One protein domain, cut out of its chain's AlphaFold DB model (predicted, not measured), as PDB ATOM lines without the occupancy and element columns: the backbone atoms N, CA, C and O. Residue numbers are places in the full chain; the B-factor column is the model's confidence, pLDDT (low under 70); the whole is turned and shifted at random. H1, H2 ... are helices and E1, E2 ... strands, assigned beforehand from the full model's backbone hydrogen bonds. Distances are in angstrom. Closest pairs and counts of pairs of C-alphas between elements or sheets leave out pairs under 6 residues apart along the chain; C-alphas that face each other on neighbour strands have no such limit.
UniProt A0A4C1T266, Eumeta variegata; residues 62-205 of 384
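This is residues 62 to 205 of the 384 residues of a protein of Eumeta variegata (UniProt A0A4C1T266). Two strongly twisted sheets lie partly face to face with their strands crossed, forming a sandwich; the short helices H1 and H2 sit side by side at one end of it. Residues 62 to 78 bridge the sheets' edges, with 65 to 66 paired to E1 and 72 to 73 to E2. One sheet is branched and mixed, with E10 beside E1, E5 and E7, and E6 and E8 farther out; the other is antiparallel, in the order E2 E3 E4 E9. The 144 printed residues include ten named strands and two named helices, in the order E1 H1 E2 E3 E4 E5 E6 E7 E8 E9 H2 E10, class mostly strand. The whole is compact, with a radius of gyration of the C-alphas of 14.8 A and spans of 41 by 38 by 25 A.

Start at E10, residues 196 to 204. On one side of it is antiparallel E1, residues 79 to 82, with N 80 and O 199 at 2.8 A; on the other side are antiparallel E5, residues 133 to 140, with N 138 and O 202 at 2.8 A, and parallel E7, residues 156 to 159, with N 198 and O 157 at 2.9 A. E8, residues 163 to 170, is antiparallel to E5, with N 135 and O 168 at 2.9 A. E6, residues 145 to 148, forms a hairpin with E7, with N 146 and O 158 at 2.7 A. In the other sheet, E2, residues 93 to 101, E3, residues 105 to 116, and E4, residues 120 to 129, form a meander, each strand the antiparallel neighbour of the one before, with N 95 and O 111 at 2.8 A and N 112 and O 124 at 2.8 A. Edge strand E9, residues 175 to 185, is antiparallel to E4, with N 123 and O 182 at 2.8 A. The sheets' strands stand at 42 degrees; the closest C-alphas of E1 and E2, Ile 82 and Ile 97, are 6.3 A apart. H1, residues 85 to 90, is on this sheet at a height of 7.9 A, only just over E3 and E4, with 3 C-alphas on each. H2, residues 186 to 191, only grazes both sheets. The helices only just touch, with 3 pairs of C-alphas within 8 A, the closest Ala 86 and Ile 189 at 5.4 A, at a shallow tilt of 23 degrees, opposite ways. In both, every O i to N i+4 pair is within hydrogen-bond range.

Find C-alpha 79 at (227.533, 213.121, 249.653), where E1 begins; E10 ends at C-alpha 204, (241.244, 213.554, 251.758). From first to last C-alpha, E3 measures 34.0 A, E9 30.8 A, E4 29.5 A, E2 25.5 A and E10 25.1 A.

The C-alphas farthest apart, of Glu 103 and Gly 118, are 45.5 A apart. The printed part has no cut; E6 to E7 is a short link and the others are tight. Look for pLDDT under 70 at residue 104, residues 147 to 155 and residue 205.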
ATOM      1  N   GLU A  62     223.057 215.345 241.928       82.69
ATOM      2  CA  GLU A  62     224.111 216.334 242.133       82.69
ATOM      3  C   GLU A  62     225.472 215.711 241.780       82.69
ATOM      4  O   GLU A  62     225.776 214.598 242.209       82.69
ATOM      5  N   ASN A  63     226.311 216.436 241.034       84.62
ATOM      6  CA  ASN A  63     227.623 215.945 240.587       84.62
ATOM      7  C   ASN A  63     228.547 215.540 241.756       84.62
ATOM      8  O   ASN A  63     229.444 214.715 241.589       84.62
ATOM      9  N   ASP A  64     228.309 216.094 242.948       89.00
ATOM     10  CA  ASP A  64     229.056 215.826 244.180       89.00
ATOM     11  C   ASP A  64     228.541 214.607 244.979       89.00
ATOM     12  O   ASP A  64     229.043 214.318 246.074       89.00
ATOM     13  N   ALA A  65     227.536 213.896 244.455       90.12
ATOM     14  CA  ALA A  65     226.923 212.740 245.094       90.12
ATOM     15  C   ALA A  65     227.445 211.416 244.521       90.12
ATOM     16  O   ALA A  65     227.299 211.114 243.336       90.12
ATOM     17  N   VAL A  66     227.983 210.578 245.401       92.44
ATOM     18  CA  VAL A  66     228.399 209.207 245.106       92.44
ATOM     19  C   VAL A  66     227.174 208.299 245.143       92.44
ATOM     20  O   VAL A  66     226.519 208.175 246.183       92.44
ATOM     21  N   THR A  67     226.860 207.687 243.999       91.69
ATOM     22  CA  THR A  67     225.726 206.768 243.818       91.69
ATOM     23  C   THR A  67     226.050 205.707 242.763       91.69
ATOM     24  O   THR A  67     227.027 205.840 242.030       91.69
ATOM     25  N   THR A  68     225.205 204.686 242.617       85.44
ATOM     26  CA  THR A  68     225.326 203.688 241.542       85.44
ATOM     27  C   THR A  68     225.000 204.257 240.160       85.44
ATOM     28  O   THR A  68     225.347 203.646 239.153       85.44
ATOM     29  N   LEU A  69     224.334 205.413 240.109       85.88
ATOM     30  CA  LEU A  69     223.853 206.060 238.887       85.88
ATOM     31  C   LEU A  69     224.731 207.241 238.449       85.88
ATOM     32  O   LEU A  69     224.573 207.728 237.335       85.88
ATOM     33  N   ASN A  70     225.649 207.707 239.303       85.75
ATOM     34  CA  ASN A  70     226.472 208.886 239.050       85.75
ATOM     35  C   ASN A  70     227.965 208.573 239.161       85.75
ATOM     36  O   ASN A  70     228.411 207.959 240.130       85.75
ATOM     37  N   LYS A  71     228.747 209.063 238.196       84.00
ATOM     38  CA  LYS A  71     230.207 209.062 238.284       84.00
ATOM     39  C   LYS A  71     230.638 210.312 239.039       84.00
ATOM     40  O   LYS A  71     230.490 211.418 238.532       84.00
ATOM     41  N   CYS A  72     231.162 210.127 240.244       89.69
ATOM     42  CA  CYS A  72     231.622 211.219 241.091       89.69
ATOM     43  C   CYS A  72     233.143 211.158 241.239       89.69
ATOM     44  O   CYS A  72     233.696 210.102 241.555       89.69
ATOM     45  N   GLU A  73     233.823 212.277 241.007       90.44
ATOM     46  CA  GLU A  73     235.267 212.350 241.213       90.44
ATOM     47  C   GLU A  73     235.613 212.361 242.707       90.44
ATOM     48  O   GLU A  73     234.891 212.971 243.503       90.44
ATOM     49  N   THR A  74     236.715 211.720 243.111       89.38
ATOM     50  CA  THR A  74     237.114 211.629 244.533       89.38
ATOM     51  C   THR A  74     237.216 213.010 245.186       89.38
ATOM     52  O   THR A  74     236.700 213.220 246.287       89.38
ATOM     53  N   GLU A  75     237.812 213.984 244.496       86.69
ATOM     54  CA  GLU A  75     237.961 215.354 245.000       86.69
ATOM     55  C   GLU A  75     236.625 216.089 245.177       86.69
ATOM     56  O   GLU A  75     236.481 216.933 246.074       86.69
ATOM     57  N   ASN A  76     235.626 215.718 244.375       90.25
ATOM     58  CA  ASN A  76     234.302 216.325 244.324       90.25
ATOM     59  C   ASN A  76     233.277 215.582 245.181       90.25
ATOM     60  O   ASN A  76     232.210 216.126 245.446       90.25
ATOM     61  N   ALA A  77     233.607 214.401 245.705       92.00
ATOM     62  CA  ALA A  77     232.722 213.633 246.568       92.00
ATOM     63  C   ALA A  77     232.381 214.409 247.852       92.00
ATOM     64  O   ALA A  77     233.246 214.725 248.684       92.00
ATOM     65  N   ARG A  78     231.095 214.747 248.007       91.56
ATOM     66  CA  ARG A  78     230.550 215.458 249.177       91.56
ATOM     67  C   ARG A  78     229.391 214.737 249.849       91.56
ATOM     68  O   ARG A  78     229.066 215.056 250.996       91.56
ATOM     69  N   LYS A  79     228.731 213.807 249.155       92.56
ATOM     70  CA  LYS A  79     227.533 213.121 249.653       92.56
ATOM     71  C   LYS A  79     227.495 211.671 249.183       92.56
ATOM     72  O   LYS A  79     227.960 211.362 248.093       92.56
ATOM     73  N   LEU A  80     226.888 210.804 249.982       93.50
ATOM     74  CA  LEU A  80     226.445 209.469 249.588       93.50
ATOM     75  C   LEU A  80     224.920 209.498 249.509       93.50
ATOM     76  O   LEU A  80     224.278 209.841 250.510       93.50
ATOM     77  N   TYR A  81     224.341 209.148 248.356       92.81
ATOM     78  CA  TYR A  81     222.890 208.963 248.249       92.81
ATOM     79  C   TYR A  81     222.520 207.491 248.217       92.81
ATOM     80  O   TYR A  81     223.039 206.712 247.421       92.81
ATOM     81  N   ILE A  82     221.571 207.136 249.078       92.69
ATOM     82  CA  ILE A  82     221.003 205.798 249.145       92.69
ATOM     83  C   ILE A  82     219.525 205.891 248.781       92.69
ATOM     84  O   ILE A  82     218.730 206.508 249.494       92.69
ATOM     85  N   PHE A  83     219.179 205.267 247.659       91.12
ATOM     86  CA  PHE A  83     217.804 205.113 247.187       91.12
ATOM     87  C   PHE A  83     217.097 203.972 247.921       91.12
ATOM     88  O   PHE A  83     217.753 202.999 248.320       91.12
ATOM     89  N   ASP A  84     215.777 204.095 248.069       90.06
ATOM     90  CA  ASP A  84     214.885 203.104 248.689       90.06
ATOM     91  C   ASP A  84     215.355 202.652 250.076       90.06
ATOM     92  O   ASP A  84     215.309 201.471 250.439       90.06
ATOM     93  N   ILE A  85     215.866 203.605 250.858       91.88
ATOM     94  CA  ILE A  85     216.535 203.323 252.125       91.88
ATOM     95  C   ILE A  85     215.609 202.631 253.131       91.88
ATOM     96  O   ILE A  85     216.046 201.701 253.803       91.88
ATOM     97  N   ALA A  86     214.332 203.019 253.206       91.81
ATOM     98  CA  ALA A  86     213.366 202.416 254.125       91.81
ATOM     99  C   ALA A  86     213.183 200.915 253.840       91.81
ATOM    100  O   ALA A  86     213.222 200.089 254.753       91.81
ATOM    101  N   THR A  87     213.074 200.544 252.561       92.06
ATOM    102  CA  THR A  87     212.985 199.145 252.121       92.06
ATOM    103  C   THR A  87     214.263 198.374 252.451       92.06
ATOM    104  O   THR A  87     214.195 197.264 252.976       92.06
ATOM    105  N   LYS A  88     215.436 198.974 252.207       93.44
ATOM    106  CA  LYS A  88     216.739 198.342 252.484       93.44
ATOM    107  C   LYS A  88     217.024 198.192 253.980       93.44
ATOM    108  O   LYS A  88     217.642 197.215 254.383       93.44
ATOM    109  N   LEU A  89     216.561 199.116 254.821       92.25
ATOM    110  CA  LEU A  89     216.694 199.009 256.279       92.25
ATOM    111  C   LEU A  89     215.803 197.903 256.853       92.25
ATOM    112  O   LEU A  89     216.227 197.194 257.762       92.25
ATOM    113  N   ARG A  90     214.607 197.696 256.287       92.19
ATOM    114  CA  ARG A  90     213.688 196.614 256.687       92.19
ATOM    115  C   ARG A  90     214.149 195.219 256.252       92.19
ATOM    116  O   ARG A  90     213.680 194.233 256.811       92.19
ATOM    117  N   SER A  91     215.053 195.132 255.280       91.94
ATOM    118  CA  SER A  91     215.609 193.880 254.768       91.94
ATOM    119  C   SER A  91     217.092 193.776 255.134       91.94
ATOM    120  O   SER A  91     217.910 194.380 254.446       91.94
ATOM    121  N   PRO A  92     217.478 193.013 256.174       92.00
ATOM    122  CA  PRO A  92     218.882 192.818 256.518       92.00
ATOM    123  C   PRO A  92     219.681 192.298 255.323       92.00
ATOM    124  O   PRO A  92     219.330 191.287 254.715       92.00
ATOM    125  N   GLY A  93     220.763 192.985 254.982       93.56
ATOM    126  CA  GLY A  93     221.546 192.656 253.800       93.56
ATOM    127  C   GLY A  93     222.729 193.586 253.606       93.56
ATOM    128  O   GLY A  93     222.955 194.505 254.390       93.56
ATOM    129  N   THR A  94     223.488 193.336 252.547       95.50
ATOM    130  CA  THR A  94     224.602 194.185 252.124       95.50
ATOM    131  C   THR A  94     224.243 194.822 250.790       95.50
ATOM    132  O   THR A  94     223.777 194.134 249.884       95.50
ATOM    133  N   TYR A  95     224.455 196.128 250.675       95.62
ATOM    134  CA  TYR A  95     224.035 196.928 249.534       95.62
ATOM    135  C   TYR A  95     225.157 197.859 249.083       95.62
ATOM    136  O   TYR A  95     225.804 198.514 249.903       95.62
ATOM    137  N   ASP A  96     225.338 197.963 247.771       94.38
ATOM    138  CA  ASP A  96     226.258 198.925 247.174       94.38
ATOM    139  C   ASP A  96     225.665 200.337 247.170       94.38
ATOM    140  O   ASP A  96     224.471 200.537 246.920       94.38
ATOM    141  N   ILE A  97     226.527 201.325 247.421       94.12
ATOM    142  CA  ILE A  97     226.208 202.745 247.239       94.12
ATOM    143  C   ILE A  97     226.790 203.238 245.922       94.12
ATOM    144  O   ILE A  97     226.094 203.913 245.176       94.12
ATOM    145  N   GLY A  98     228.049 202.910 245.634       92.69
ATOM    146  CA  GLY A  98     228.776 203.384 244.458       92.69
ATOM    147  C   GLY A  98     230.228 203.715 244.785       92.69
ATOM    148  O   GLY A  98     230.664 203.579 245.928       92.69
ATOM    149  N   GLY A  99     230.980 204.148 243.778       91.62
ATOM    150  CA  GLY A  99     232.393 204.480 243.929       91.62
ATOM    151  C   GLY A  99     232.739 205.895 243.495       91.62
ATOM    152  O   GLY A  99     231.964 206.551 242.799       91.62
ATOM    153  N   THR A 100     233.919 206.345 243.910       91.38
ATOM    154  CA  THR A 100     234.551 207.554 243.382       91.38
ATOM    155  C   THR A 100     235.643 207.200 242.387       91.38
ATOM    156  O   THR A 100     236.191 206.092 242.395       91.38
ATOM    157  N   TYR A 101     235.953 208.158 241.523       85.19
ATOM    158  CA  TYR A 101     236.900 207.985 240.433       85.19
ATOM    159  C   TYR A 101     237.914 209.133 240.428       85.19
ATOM    160  O   TYR A 101     237.560 210.281 240.673       85.19
ATOM    161  N   ALA A 102     239.168 208.826 240.135       80.44
ATOM    162  CA  ALA A 102     240.143 209.794 239.647       80.44
ATOM    163  C   ALA A 102     240.552 209.327 238.241       80.44
ATOM    164  O   ALA A 102     239.690 209.149 237.382       80.44
ATOM    165  N   GLU A 103     241.823 208.990 238.021       74.19
ATOM    166  CA  GLU A 103     242.237 208.241 236.823       74.19
ATOM    167  C   GLU A 103     241.688 206.799 236.830       74.19
ATOM    168  O   GLU A 103     241.361 206.218 235.790       74.19
ATOM    169  N   HIS A 104     241.529 206.224 238.026       69.94
ATOM    170  CA  HIS A 104     240.961 204.900 238.273       69.94
ATOM    171  C   HIS A 104     239.934 204.958 239.419       69.94
ATOM    172  O   HIS A 104     239.900 205.942 240.158       69.94
ATOM    173  N   PRO A 105     239.065 203.939 239.584       72.44
ATOM    174  CA  PRO A 105     238.177 203.868 240.741       72.44
ATOM    175  C   PRO A 105     239.011 203.744 242.023       72.44
ATOM    176  O   PRO A 105     239.733 202.760 242.185       72.44
ATOM    177  N   GLU A 106     238.914 204.721 242.919       86.06
ATOM    178  CA  GLU A 106     239.739 204.775 244.135       86.06
ATOM    179  C   GLU A 106     238.995 204.214 245.342       86.06
ATOM    180  O   GLU A 106     239.497 203.315 246.023       86.06
ATOM    181  N   PHE A 107     237.775 204.702 245.572       92.25
ATOM    182  CA  PHE A 107     236.953 204.320 246.713       92.25
ATOM    183  C   PHE A 107     235.658 203.660 246.256       92.25
ATOM    184  O   PHE A 107     235.038 204.089 245.285       92.25
ATOM    185  N   TRP A 108     235.224 202.626 246.971       94.38
ATOM    186  CA  TRP A 108     233.927 201.981 246.772       94.38
ATOM    187  C   TRP A 108     233.176 201.894 248.094       94.38
ATOM    188  O   TRP A 108     233.688 201.338 249.062       94.38
ATOM    189  N   PHE A 109     231.967 202.439 248.147       95.88
ATOM    190  CA  PHE A 109     231.159 202.500 249.356       95.88
ATOM    191  C   PHE A 109     230.038 201.469 249.312       95.88
ATOM    192  O   PHE A 109     229.309 201.347 248.323       95.88
ATOM    193  N   LEU A 110     229.865 200.775 250.433       96.19
ATOM    194  CA  LEU A 110     228.766 199.848 250.661       96.19
ATOM    195  C   LEU A 110     228.233 200.018 252.076       96.19
ATOM    196  O   LEU A 110     228.907 200.561 252.953       96.19
ATOM    197  N   PHE A 111     227.031 199.519 252.320       96.62
ATOM    198  CA  PHE A 111     226.484 199.451 253.663       96.62
ATOM    199  C   PHE A 111     225.833 198.106 253.933       96.62
ATOM    200  O   PHE A 111     225.325 197.439 253.033       96.62
ATOM    201  N   LYS A 112     225.837 197.725 255.205       96.56
ATOM    202  CA  LYS A 112     225.128 196.561 255.717       96.56
ATOM    203  C   LYS A 112     223.990 197.017 256.610       96.56
ATOM    204  O   LYS A 112     224.206 197.842 257.499       96.56
ATOM    205  N   THR A 113     222.804 196.471 256.397       96.19
ATOM    206  CA  THR A 113     221.651 196.697 257.262       96.19
ATOM    207  C   THR A 113     221.461 195.526 258.213       96.19
ATOM    208  O   THR A 113     221.658 194.360 257.856       96.19
ATOM    209  N   SER A 114     221.102 195.832 259.453       93.19
ATOM    210  CA  SER A 114     220.719 194.835 260.449       93.19
ATOM    211  C   SER A 114     219.596 195.366 261.330       93.19
ATOM    212  O   SER A 114     219.367 196.571 261.426       93.19
ATOM    213  N   PHE A 115     218.874 194.442 261.954       89.69
ATOM    214  CA  PHE A 115     217.761 194.751 262.838       89.69
ATOM    215  C   PHE A 115     218.123 194.395 264.276       89.69
ATOM    216  O   PHE A 115     218.638 193.305 264.539       89.69
ATOM    217  N   CYS A 116     217.817 195.302 265.197       84.00
ATOM    218  CA  CYS A 116     217.982 195.095 266.626       84.00
ATOM    219  C   CYS A 116     216.619 195.037 267.331       84.00
ATOM    220  O   CYS A 116     215.661 195.688 266.897       84.00
ATOM    221  N   PRO A 117     216.523 194.303 268.457       80.88
ATOM    222  CA  PRO A 117     215.356 194.362 269.327       80.88
ATOM    223  C   PRO A 117     214.978 195.813 269.673       80.88
ATOM    224  O   PRO A 117     215.839 196.687 269.791       80.88
ATOM    225  N   GLY A 118     213.677 196.074 269.821       82.44
ATOM    226  CA  GLY A 118     213.166 197.424 270.100       82.44
ATOM    227  C   GLY A 118     212.892 198.289 268.863       82.44
ATOM    228  O   GLY A 118     212.777 199.498 269.005       82.44
ATOM    229  N   LYS A 119     212.749 197.683 267.672       88.38
ATOM    230  CA  LYS A 119     212.470 198.381 266.398       88.38
ATOM    231  C   LYS A 119     213.552 199.398 266.012       88.38
ATOM    232  O   LYS A 119     213.261 200.491 265.528       88.38
ATOM    233  N   ASN A 120     214.802 199.010 266.246       89.81
ATOM    234  CA  ASN A 120     215.973 199.784 265.864       89.81
ATOM    235  C   ASN A 120     216.595 199.177 264.607       89.81
ATOM    236  O   ASN A 120     216.874 197.976 264.548       89.81
ATOM    237  N   TYR A 121     216.826 200.023 263.614       92.88
ATOM    238  CA  TYR A 121     217.364 199.661 262.313       92.88
ATOM    239  C   TYR A 121     218.769 200.224 262.181       92.88
ATOM    240  O   TYR A 121     218.977 201.436 262.260       92.88
ATOM    241  N   LEU A 122     219.742 199.345 261.980       94.06
ATOM    242  CA  LEU A 122     221.142 199.722 261.885       94.06
ATOM    243  C   LEU A 122     221.590 199.777 260.428       94.06
ATOM    244  O   LEU A 122     221.301 198.874 259.645       94.06
ATOM    245  N   LEU A 123     222.364 200.807 260.096       95.75
ATOM    246  CA  LEU A 123     223.098 200.946 258.843       95.75
ATOM    247  C   LEU A 123     224.581 201.057 259.153       95.75
ATOM    248  O   LEU A 123     225.042 202.092 259.620       95.75
ATOM    249  N   SER A 124     225.338 200.003 258.880       95.50
ATOM    250  CA  SER A 124     226.794 199.993 259.030       95.50
ATOM    251  C   SER A 124     227.443 200.349 257.701       95.50
ATOM    252  O   SER A 124     227.290 199.615 256.729       95.50
ATOM    253  N   LEU A 125     228.135 201.484 257.650       96.19
ATOM    254  CA  LEU A 125     228.787 202.012 256.458       96.19
ATOM    255  C   LEU A 125     230.232 201.512 256.361       96.19
ATOM    256  O   LEU A 125     230.983 201.566 257.337       96.19
ATOM    257  N   PHE A 126     230.623 201.092 255.162       96.06
ATOM    258  CA  PHE A 126     231.959 200.608 254.847       96.06
ATOM    259  C   PHE A 126     232.510 201.296 253.600       96.06
ATOM    260  O   PHE A 126     231.767 201.760 252.731       96.06
ATOM    261  N   VAL A 127     233.833 201.307 253.502       95.25
ATOM    262  CA  VAL A 127     234.569 201.765 252.325       95.25
ATOM    263  C   VAL A 127     235.623 200.745 251.937       95.25
ATOM    264  O   VAL A 127     236.299 200.185 252.792       95.25
ATOM    265  N   CYS A 128     235.789 200.528 250.647       92.75
ATOM    266  CA  CYS A 128     236.910 199.815 250.072       92.75
ATOM    267  C   CYS A 128     237.835 200.815 249.390       92.75
ATOM    268  O   CYS A 128     237.372 201.620 248.581       92.75
ATOM    269  N   HIS A 129     239.120 200.770 249.731       89.44
ATOM    270  CA  HIS A 129     240.148 201.576 249.083       89.44
ATOM    271  C   HIS A 129     241.000 200.675 248.188       89.44
ATOM    272  O   HIS A 129     241.622 199.719 248.660       89.44
ATOM    273  N   ARG A 130     241.002 200.963 246.883       86.81
ATOM    274  CA  ARG A 130     241.657 200.118 245.868       86.81
ATOM    275  C   ARG A 130     243.159 200.358 245.754       86.81
ATOM    276  O   ARG A 130     243.876 199.521 245.204       86.81
ATOM    277  N   VAL A 131     243.642 201.484 246.275       81.94
ATOM    278  CA  VAL A 131     245.058 201.857 246.270       81.94
ATOM    279  C   VAL A 131     245.646 201.637 247.672       81.94
ATOM    280  O   VAL A 131     245.017 201.998 248.664       81.94
ATOM    281  N   PRO A 132     246.838 201.034 247.815       80.69
ATOM    282  CA  PRO A 132     247.500 200.946 249.112       80.69
ATOM    283  C   PRO A 132     247.926 202.336 249.591       80.69
ATOM    284  O   PRO A 132     248.423 203.144 248.810       80.69
ATOM    285  N   GLY A 133     247.774 202.608 250.883       78.44
ATOM    286  CA  GLY A 133     248.152 203.889 251.469       78.44
ATOM    287  C   GLY A 133     247.215 204.364 252.579       78.44
ATOM    288  O   GLY A 133     246.172 203.750 252.837       78.44
ATOM    289  N   PRO A 134     247.604 205.439 253.286       78.75
ATOM    290  CA  PRO A 134     246.737 206.105 254.240       78.75
ATOM    291  C   PRO A 134     245.682 206.952 253.524       78.75
ATOM    292  O   PRO A 134     245.973 207.590 252.517       78.75
ATOM    293  N   PHE A 135     244.474 207.003 254.078       84.25
ATOM    294  CA  PHE A 135     243.402 207.862 253.582       84.25
ATOM    295  C   PHE A 135     242.473 208.302 254.716       84.25
ATOM    296  O   PHE A 135     242.405 207.671 255.777       84.25
ATOM    297  N   TYR A 136     241.754 209.402 254.488       84.75
ATOM    298  CA  TYR A 136     240.903 210.031 255.492       84.75
ATOM    299  C   TYR A 136     239.492 210.213 254.959       84.75
ATOM    300  O   TYR A 136     239.294 210.805 253.897       84.75
ATOM    301  N   ILE A 137     238.508 209.766 255.736       88.50
ATOM    302  CA  ILE A 137     237.095 209.903 255.390       88.50
ATOM    303  C   ILE A 137     236.356 210.615 256.513       88.50
ATOM    304  O   ILE A 137     236.351 210.167 257.656       88.50
ATOM    305  N   GLY A 138     235.720 211.730 256.177       87.31
ATOM    306  CA  GLY A 138     234.750 212.410 257.019       87.31
ATOM    307  C   GLY A 138     233.338 211.982 256.638       87.31
ATOM    308  O   GLY A 138     232.953 212.185 255.489       87.31
ATOM    309  N   VAL A 139     232.561 211.443 257.577       90.12
ATOM    310  CA  VAL A 139     231.131 211.125 257.375       90.12
ATOM    311  C   VAL A 139     230.251 211.805 258.415       90.12
ATOM    312  O   VAL A 139     230.753 212.218 259.457       90.12
ATOM    313  N   SER A 140     228.944 211.924 258.169       86.81
ATOM    314  CA  SER A 140     227.990 212.468 259.148       86.81
ATOM    315  C   SER A 140     228.195 211.886 260.558       86.81
ATOM    316  O   SER A 140     228.220 210.675 260.766       86.81
ATOM    317  N   SER A 141     228.359 212.773 261.537       79.62
ATOM    318  CA  SER A 141     228.718 212.433 262.920       79.62
ATOM    319  C   SER A 141     227.533 211.956 263.759       79.62
ATOM    320  O   SER A 141     227.738 211.180 264.695       79.62
ATOM    321  N   THR A 142     226.310 212.363 263.416       76.94
ATOM    322  CA  THR A 142     225.092 212.036 264.170       76.94
ATOM    323  C   THR A 142     224.076 211.268 263.331       76.94
ATOM    324  O   THR A 142     224.103 211.304 262.101       76.94
ATOM    325  N   ASN A 143     223.147 210.605 264.025       76.50
ATOM    326  CA  ASN A 143     222.013 209.891 263.428       76.50
ATOM    327  C   ASN A 143     220.810 210.817 263.163       76.50
ATOM    328  O   ASN A 143     219.800 210.384 262.622       76.50
ATOM    329  N   SER A 144     220.903 212.093 263.554       76.00
ATOM    330  CA  SER A 144     219.805 213.054 263.442       76.00
ATOM    331  C   SER A 144     219.520 213.394 261.979       76.00
ATOM    332  O   SER A 144     220.384 213.923 261.271       76.00
ATOM    333  N   LEU A 145     218.290 213.125 261.546       76.69
ATOM    334  CA  LEU A 145     217.798 213.473 260.219       76.69
ATOM    335  C   LEU A 145     217.373 214.943 260.176       76.69
ATOM    336  O   LEU A 145     216.632 215.436 261.021       76.69
ATOM    337  N   THR A 146     217.836 215.646 259.150       71.00
ATOM    338  CA  THR A 146     217.359 216.974 258.772       71.00
ATOM    339  C   THR A 146     216.544 216.849 257.494       71.00
ATOM    340  O   THR A 146     217.019 216.354 256.468       71.00
ATOM    341  N   PHE A 147     215.294 217.295 257.560       63.41
ATOM    342  CA  PHE A 147     214.406 217.323 256.408       63.41
ATOM    343  C   PHE A 147     214.604 218.647 255.684       63.41
ATOM    344  O   PHE A 147     214.335 219.715 256.233       63.41
ATOM    345  N   ARG A 148     215.085 218.590 254.443       56.56
ATOM    346  CA  ARG A 148     215.087 219.760 253.564       56.56
ATOM    347  C   ARG A 148     213.954 219.584 252.565       56.56
ATOM    348  O   ARG A 148     213.997 218.661 251.757       56.56
ATOM    349  N   LYS A 149     212.949 220.463 252.627       46.22
ATOM    350  CA  LYS A 149     211.937 220.565 251.567       46.22
ATOM    351  C   LYS A 149     212.669 220.911 250.271       46.22
ATOM    352  O   LYS A 149     213.392 221.906 250.227       46.22
ATOM    353  N   ALA A 150     212.558 220.045 249.271       47.12
ATOM    354  CA  ALA A 150     213.219 220.242 247.995       47.12
ATOM    355  C   ALA A 150     212.509 221.360 247.229       47.12
ATOM    356  O   ALA A 150     211.319 221.276 246.948       47.12
ATOM    357  N   THR A 151     213.254 222.402 246.883       45.84
ATOM    358  CA  THR A 151     212.975 223.199 245.692       45.84
ATOM    359  C   THR A 151     213.257 222.294 244.484       45.84
ATOM    360  O   THR A 151     214.403 221.902 244.278       45.84
ATOM    361  N   ASP A 152     212.203 221.877 243.783       45.12
ATOM    362  CA  ASP A 152     212.166 221.189 242.474       45.12
ATOM    363  C   ASP A 152     212.905 219.851 242.252       45.12
ATOM    364  O   ASP A 152     212.760 219.266 241.184       45.12
ATOM    365  N   VAL A 153     213.646 219.290 243.217       52.69
ATOM    366  CA  VAL A 153     214.462 218.076 242.974       52.69
ATOM    367  C   VAL A 153     214.272 217.006 244.052       52.69
ATOM    368  O   VAL A 153     215.205 216.729 244.805       52.69
ATOM    369  N   GLY A 154     213.079 216.405 244.124       58.31
ATOM    370  CA  GLY A 154     212.763 215.191 244.902       58.31
ATOM    371  C   GLY A 154     213.009 215.259 246.423       58.31
ATOM    372  O   GLY A 154     214.025 215.756 246.909       58.31
ATOM    373  N   GLU A 155     212.099 214.713 247.228       64.81
ATOM    374  CA  GLU A 155     212.258 214.756 248.685       64.81
ATOM    375  C   GLU A 155     213.524 214.001 249.147       64.81
ATOM    376  O   GLU A 155     213.754 212.836 248.811       64.81
ATOM    377  N   LYS A 156     214.386 214.683 249.917       75.00
ATOM    378  CA  LYS A 156     215.608 214.098 250.486       75.00
ATOM    379  C   LYS A 156     215.690 214.320 251.988       75.00
ATOM    380  O   LYS A 156     215.440 215.419 252.485       75.00
ATOM    381  N   SER A 157     216.117 213.277 252.689       79.38
ATOM    382  CA  SER A 157     216.408 213.323 254.119       79.38
ATOM    383  C   SER A 157     217.917 213.259 254.310       79.38
ATOM    384  O   SER A 157     218.565 212.296 253.900       79.38
ATOM    385  N   CYS A 158     218.501 214.304 254.891       80.69
ATOM    386  CA  CYS A 158     219.946 214.423 255.063       80.69
ATOM    387  C   CYS A 158     220.327 214.190 256.518       80.69
ATOM    388  O   CYS A 158     219.789 214.852 257.403       80.69
ATOM    389  N   LEU A 159     221.315 213.338 256.774       81.44
ATOM    390  CA  LEU A 159     222.020 213.378 258.051       81.44
ATOM    391  C   LEU A 159     222.754 214.714 258.197       81.44
ATOM    392  O   LEU A 159     223.039 215.404 257.211       81.44
ATOM    393  N   THR A 160     223.057 215.092 259.437       73.50
ATOM    394  CA  THR A 160     223.744 216.357 259.717       73.50
ATOM    395  C   THR A 160     225.069 216.468 258.954       73.50
ATOM    396  O   THR A 160     225.768 215.482 258.697       73.50
ATOM    397  N   SER A 161     225.434 217.697 258.584       73.75
ATOM    398  CA  SER A 161     226.664 217.990 257.837       73.75
ATOM    399  C   SER A 161     227.925 218.011 258.705       73.75
ATOM    400  O   SER A 161     229.019 218.215 258.183       73.75
ATOM    401  N   ASN A 162     227.793 217.833 260.021       74.31
ATOM    402  CA  ASN A 162     228.934 217.749 260.926       74.31
ATOM    403  C   ASN A 162     229.663 216.432 260.671       74.31
ATOM    404  O   ASN A 162     229.064 215.370 260.836       74.31
ATOM    405  N   LEU A 163     230.936 216.493 260.283       80.44
ATOM    406  CA  LEU A 163     231.701 215.311 259.886       80.44
ATOM    407  C   LEU A 163     232.529 214.751 261.049       80.44
ATOM    408  O   LEU A 163     233.339 215.470 261.634       80.44
ATOM    409  N   ALA A 164     232.370 213.459 261.328       74.50
ATOM    410  CA  ALA A 164     233.314 212.654 262.091       74.50
ATOM    411  C   ALA A 164     234.387 212.119 261.134       74.50
ATOM    412  O   ALA A 164     234.059 211.514 260.114       74.50
ATOM    413  N   TRP A 165     235.658 212.387 261.438       79.69
ATOM    414  CA  TRP A 165     236.792 211.988 260.605       79.69
ATOM    415  C   TRP A 165     237.391 210.667 261.071       79.69
ATOM    416  O   TRP A 165     237.680 210.493 262.253       79.69
ATOM    417  N   HIS A 166     237.641 209.781 260.115       77.12
ATOM    418  CA  HIS A 166     238.249 208.474 260.305       77.12
ATOM    419  C   HIS A 166     239.518 208.380 259.455       77.12
ATOM    420  O   HIS A 166     239.514 208.776 258.287       77.12
ATOM    421  N   MET A 167     240.603 207.881 260.050       79.50
ATOM    422  CA  MET A 167     241.860 207.594 259.360       79.50
ATOM    423  C   MET A 167     241.984 206.090 259.174       79.50
ATOM    424  O   MET A 167     241.882 205.333 260.139       79.50
ATOM    425  N   PHE A 168     242.278 205.679 257.950       79.50
ATOM    426  CA  PHE A 168     242.548 204.293 257.610       79.50
ATOM    427  C   PHE A 168     243.919 204.192 256.959       79.50
ATOM    428  O   PHE A 168     244.399 205.133 256.327       79.50
ATOM    429  N   LYS A 169     244.557 203.037 257.119       77.06
ATOM    430  CA  LYS A 169     245.793 202.688 256.426       77.06
ATOM    431  C   LYS A 169     245.602 201.311 255.830       77.06
ATOM    432  O   LYS A 169     245.258 200.380 256.554       77.06
ATOM    433  N   ASN A 170     245.829 201.202 254.529       81.38
ATOM    434  CA  ASN A 170     245.759 199.933 253.836       81.38
ATOM    435  C   ASN A 170     247.129 199.517 253.294       81.38
ATOM    436  O   ASN A 170     247.818 200.331 252.680       81.38
ATOM    437  N   GLU A 171     247.505 198.261 253.518       75.19
ATOM    438  CA  GLU A 171     248.729 197.653 252.979       75.19
ATOM    439  C   GLU A 171     248.460 196.868 251.689       75.19
ATOM    440  O   GLU A 171     249.355 196.716 250.860       75.19
ATOM    441  N   GLN A 172     247.225 196.399 251.498       79.19
ATOM    442  CA  GLN A 172     246.816 195.594 250.350       79.19
ATOM    443  C   GLN A 172     245.873 196.389 249.443       79.19
ATOM    444  O   GLN A 172     245.482 197.505 249.757       79.19
ATOM    445  N   LYS A 173     245.531 195.857 248.270       82.38
ATOM    446  CA  LYS A 173     244.467 196.438 247.440       82.38
ATOM    447  C   LYS A 173     243.113 195.883 247.871       82.38
ATOM    448  O   LYS A 173     243.043 194.809 248.460       82.38
ATOM    449  N   ASP A 174     242.055 196.623 247.562       85.38
ATOM    450  CA  ASP A 174     240.661 196.186 247.698       85.38
ATOM    451  C   ASP A 174     240.246 195.777 249.125       85.38
ATOM    452  O   ASP A 174     239.431 194.875 249.331       85.38
ATOM    453  N   THR A 175     240.802 196.446 250.138       84.75
ATOM    454  CA  THR A 175     240.483 196.154 251.542       84.75
ATOM    455  C   THR A 175     239.317 197.002 252.021       84.75
ATOM    456  O   THR A 175     239.279 198.213 251.796       84.75
ATOM    457  N   TYR A 176     238.380 196.349 252.708       90.06
ATOM    458  CA  TYR A 176     237.190 196.970 253.272       90.06
ATOM    459  C   TYR A 176     237.443 197.450 254.699       90.06
ATOM    460  O   TYR A 176     237.942 196.711 255.545       90.06
ATOM    461  N   PHE A 177     237.020 198.674 254.978       90.75
ATOM    462  CA  PHE A 177     237.106 199.316 256.275       90.75
ATOM    463  C   PHE A 177     235.713 199.697 256.753       90.75
ATOM    464  O   PHE A 177     234.916 200.276 256.012       90.75
ATOM    465  N   TYR A 178     235.432 199.382 258.011       92.44
ATOM    466  CA  TYR A 178     234.260 199.880 258.711       92.44
ATOM    467  C   TYR A 178     234.439 201.366 259.028       92.44
ATOM    468  O   TYR A 178     235.472 201.758 259.569       92.44
ATOM    469  N   ILE A 179     233.433 202.183 258.710       90.44
ATOM    470  CA  ILE A 179     233.446 203.617 259.013       90.44
ATOM    471  C   ILE A 179     232.619 203.905 260.265       90.44
ATOM    472  O   ILE A 179     233.152 204.388 261.262       90.44
ATOM    473  N   LYS A 180     231.307 203.664 260.196       90.44
ATOM    474  CA  LYS A 180     230.354 204.055 261.241       90.44
ATOM    475  C   LYS A 180     229.033 203.313 261.079       90.44
ATOM    476  O   LYS A 180     228.615 203.031 259.957       90.44
ATOM    477  N   THR A 181     228.348 203.076 262.192       91.75
ATOM    478  CA  THR A 181     226.969 202.586 262.218       91.75
ATOM    479  C   THR A 181     226.015 203.718 262.580       91.75
ATOM    480  O   THR A 181     226.212 204.416 263.572       91.75
ATOM    481  N   PHE A 182     224.974 203.889 261.771       91.00
ATOM    482  CA  PHE A 182     223.838 204.757 262.050       91.00
ATOM    483  C   PHE A 182     222.686 203.910 262.585       91.00
ATOM    484  O   PHE A 182     222.463 202.802 262.098       91.00
ATOM    485  N   CYS A 183     221.963 204.426 263.572       90.69
ATOM    486  CA  CYS A 183     220.790 203.776 264.148       90.69
ATOM    487  C   CYS A 183     219.557 204.639 263.889       90.69
ATOM    488  O   CYS A 183     219.571 205.829 264.202       90.69
ATOM    489  N   PHE A 184     218.514 204.021 263.344       91.38
ATOM    490  CA  PHE A 184     217.240 204.644 263.010       91.38
ATOM    491  C   PHE A 184     216.113 203.957 263.776       91.38
ATOM    492  O   PHE A 184     216.064 202.728 263.856       91.38
ATOM    493  N   SER A 185     215.203 204.750 264.327       91.12
ATOM    494  CA  SER A 185     213.973 204.261 264.945       91.12
ATOM    495  C   SER A 185     212.919 203.924 263.889       91.12
ATOM    496  O   SER A 185     213.007 204.356 262.740       91.12
ATOM    497  N   GLU A 186     211.870 203.200 264.276       90.31
ATOM    498  CA  GLU A 186     210.707 202.954 263.411       90.31
ATOM    499  C   GLU A 186     210.115 204.247 262.819       90.31
ATOM    500  O   GLU A 186     209.708 204.272 261.658       90.31
ATOM    501  N   ASP A 187     210.072 205.331 263.597       89.00
ATOM    502  CA  ASP A 187     209.517 206.604 263.136       89.00
ATOM    503  C   ASP A 187     210.445 207.297 262.130       89.00
ATOM    504  O   ASP A 187     209.964 207.871 261.149       89.00
ATOM    505  N   ASP A 188     211.766 207.145 262.286       89.12
ATOM    506  CA  ASP A 188     212.728 207.567 261.267       89.12
ATOM    507  C   ASP A 188     212.507 206.795 259.961       89.12
ATOM    508  O   ASP A 188     212.476 207.407 258.894       89.12
ATOM    509  N   ILE A 189     212.284 205.473 260.021       89.81
ATOM    510  CA  ILE A 189     212.015 204.656 258.826       89.81
ATOM    511  C   ILE A 189     210.759 205.130 258.098       89.81
ATOM    512  O   ILE A 189     210.807 205.301 256.881       89.81
ATOM    513  N   LYS A 190     209.660 205.391 258.818       89.00
ATOM    514  CA  LYS A 190     208.436 205.955 258.221       89.00
ATOM    515  C   LYS A 190     208.711 207.304 257.564       89.00
ATOM    516  O   LYS A 190     208.237 207.575 256.468       89.00
ATOM    517  N   SER A 191     209.513 208.151 258.209       86.56
ATOM    518  CA  SER A 191     209.867 209.464 257.667       86.56
ATOM    519  C   SER A 191     210.713 209.391 256.390       86.56
ATOM    520  O   SER A 191     210.748 210.368 255.636       86.56
ATOM    521  N   LEU A 192     211.394 208.261 256.169       88.06
ATOM    522  CA  LEU A 192     212.253 207.958 255.025       88.06
ATOM    523  C   LEU A 192     211.524 207.214 253.893       88.06
ATOM    524  O   LEU A 192     212.161 206.910 252.882       88.06
ATOM    525  N   GLU A 193     210.230 206.908 254.034       87.75
ATOM    526  CA  GLU A 193     209.445 206.300 252.954       87.75
ATOM    527  C   GLU A 193     209.444 207.203 251.716       87.75
ATOM    528  O   GLU A 193     209.322 208.421 251.824       87.75
ATOM    529  N   ASP A 194     209.681 206.587 250.555       83.00
ATOM    530  CA  ASP A 194     209.794 207.237 249.241       83.00
ATOM    531  C   ASP A 194     210.857 208.353 249.140       83.00
ATOM    532  O   ASP A 194     210.888 209.118 248.174       83.00
ATOM    533  N   LYS A 195     211.784 208.427 250.107       84.62
ATOM    534  CA  LYS A 195     212.876 209.409 250.133       84.62
ATOM    535  C   LYS A 195     214.236 208.765 249.938       84.62
ATOM    536  O   LYS A 195     214.503 207.624 250.317       84.62
ATOM    537  N   ARG A 196     215.162 209.571 249.420       88.31
ATOM    538  CA  ARG A 196     216.594 209.249 249.412       88.31
ATOM    539  C   ARG A 196     217.254 209.688 250.717       88.31
ATOM    540  O   ARG A 196     217.047 210.817 251.177       88.31
ATOM    541  N   LEU A 197     218.091 208.817 251.280       91.00
ATOM    542  CA  LEU A 197     218.971 209.170 252.392       91.00
ATOM    543  C   LEU A 197     220.240 209.819 251.847       91.00
ATOM    544  O   LEU A 197     220.887 209.284 250.950       91.00
ATOM    545  N   CYS A 198     220.610 210.951 252.431       91.06
ATOM    546  CA  CYS A 198     221.852 211.653 252.159       91.06
ATOM    547  C   CYS A 198     222.774 211.594 253.375       91.06
ATOM    548  O   CYS A 198     222.458 212.162 254.421       91.06
ATOM    549  N   ILE A 199     223.947 210.988 253.208       91.62
ATOM    550  CA  ILE A 199     225.021 210.992 254.206       91.62
ATOM    551  C   ILE A 199     226.101 211.956 253.718       91.62
ATOM    552  O   ILE A 199     226.576 211.828 252.590       91.62
ATOM    553  N   ALA A 200     226.482 212.939 254.535       90.81
ATOM    554  CA  ALA A 200     227.567 213.846 254.175       90.81
ATOM    555  C   ALA A 200     228.896 213.076 254.148       90.81
ATOM    556  O   ALA A 200     229.149 212.255 255.029       90.81
ATOM    557  N   LEU A 201     229.730 213.349 253.146       92.75
ATOM    558  CA  LEU A 201     230.998 212.672 252.885       92.75
ATOM    559  C   LEU A 201     232.085 213.709 252.580       92.75
ATOM    560  O   LEU A 201     231.831 214.704 251.914       92.75
ATOM    561  N   ARG A 202     233.319 213.479 253.020       89.00
ATOM    562  CA  ARG A 202     234.514 214.117 252.457       89.00
ATOM    563  C   ARG A 202     235.677 213.147 252.482       89.00
ATOM    564  O   ARG A 202     235.898 212.496 253.496       89.00
ATOM    565  N   ILE A 203     236.447 213.120 251.404       89.50
ATOM    566  CA  ILE A 203     237.648 212.295 251.271       89.50
ATOM    567  C   ILE A 203     238.859 213.227 251.198       89.50
ATOM    568  O   ILE A 203     238.775 214.310 250.615       89.50
ATOM    569  N   LYS A 204     239.958 212.854 251.858       80.88
ATOM    570  CA  LYS A 204     241.244 213.554 251.758       80.88
ATOM    571  C   LYS A 204     242.386 212.544 251.735       80.88
ATOM    572  O   LYS A 204     242.414 211.653 252.580       80.88
ATOM    573  N   ASP A 205     243.362 212.766 250.861       64.81
ATOM    574  CA  ASP A 205     244.580 211.935 250.779       64.81
ATOM    575  C   ASP A 205     245.624 212.339 251.820       64.81
ATOM    576  O   ASP A 205     246.443 211.547 252.280       64.81
TER     577      ASP A 205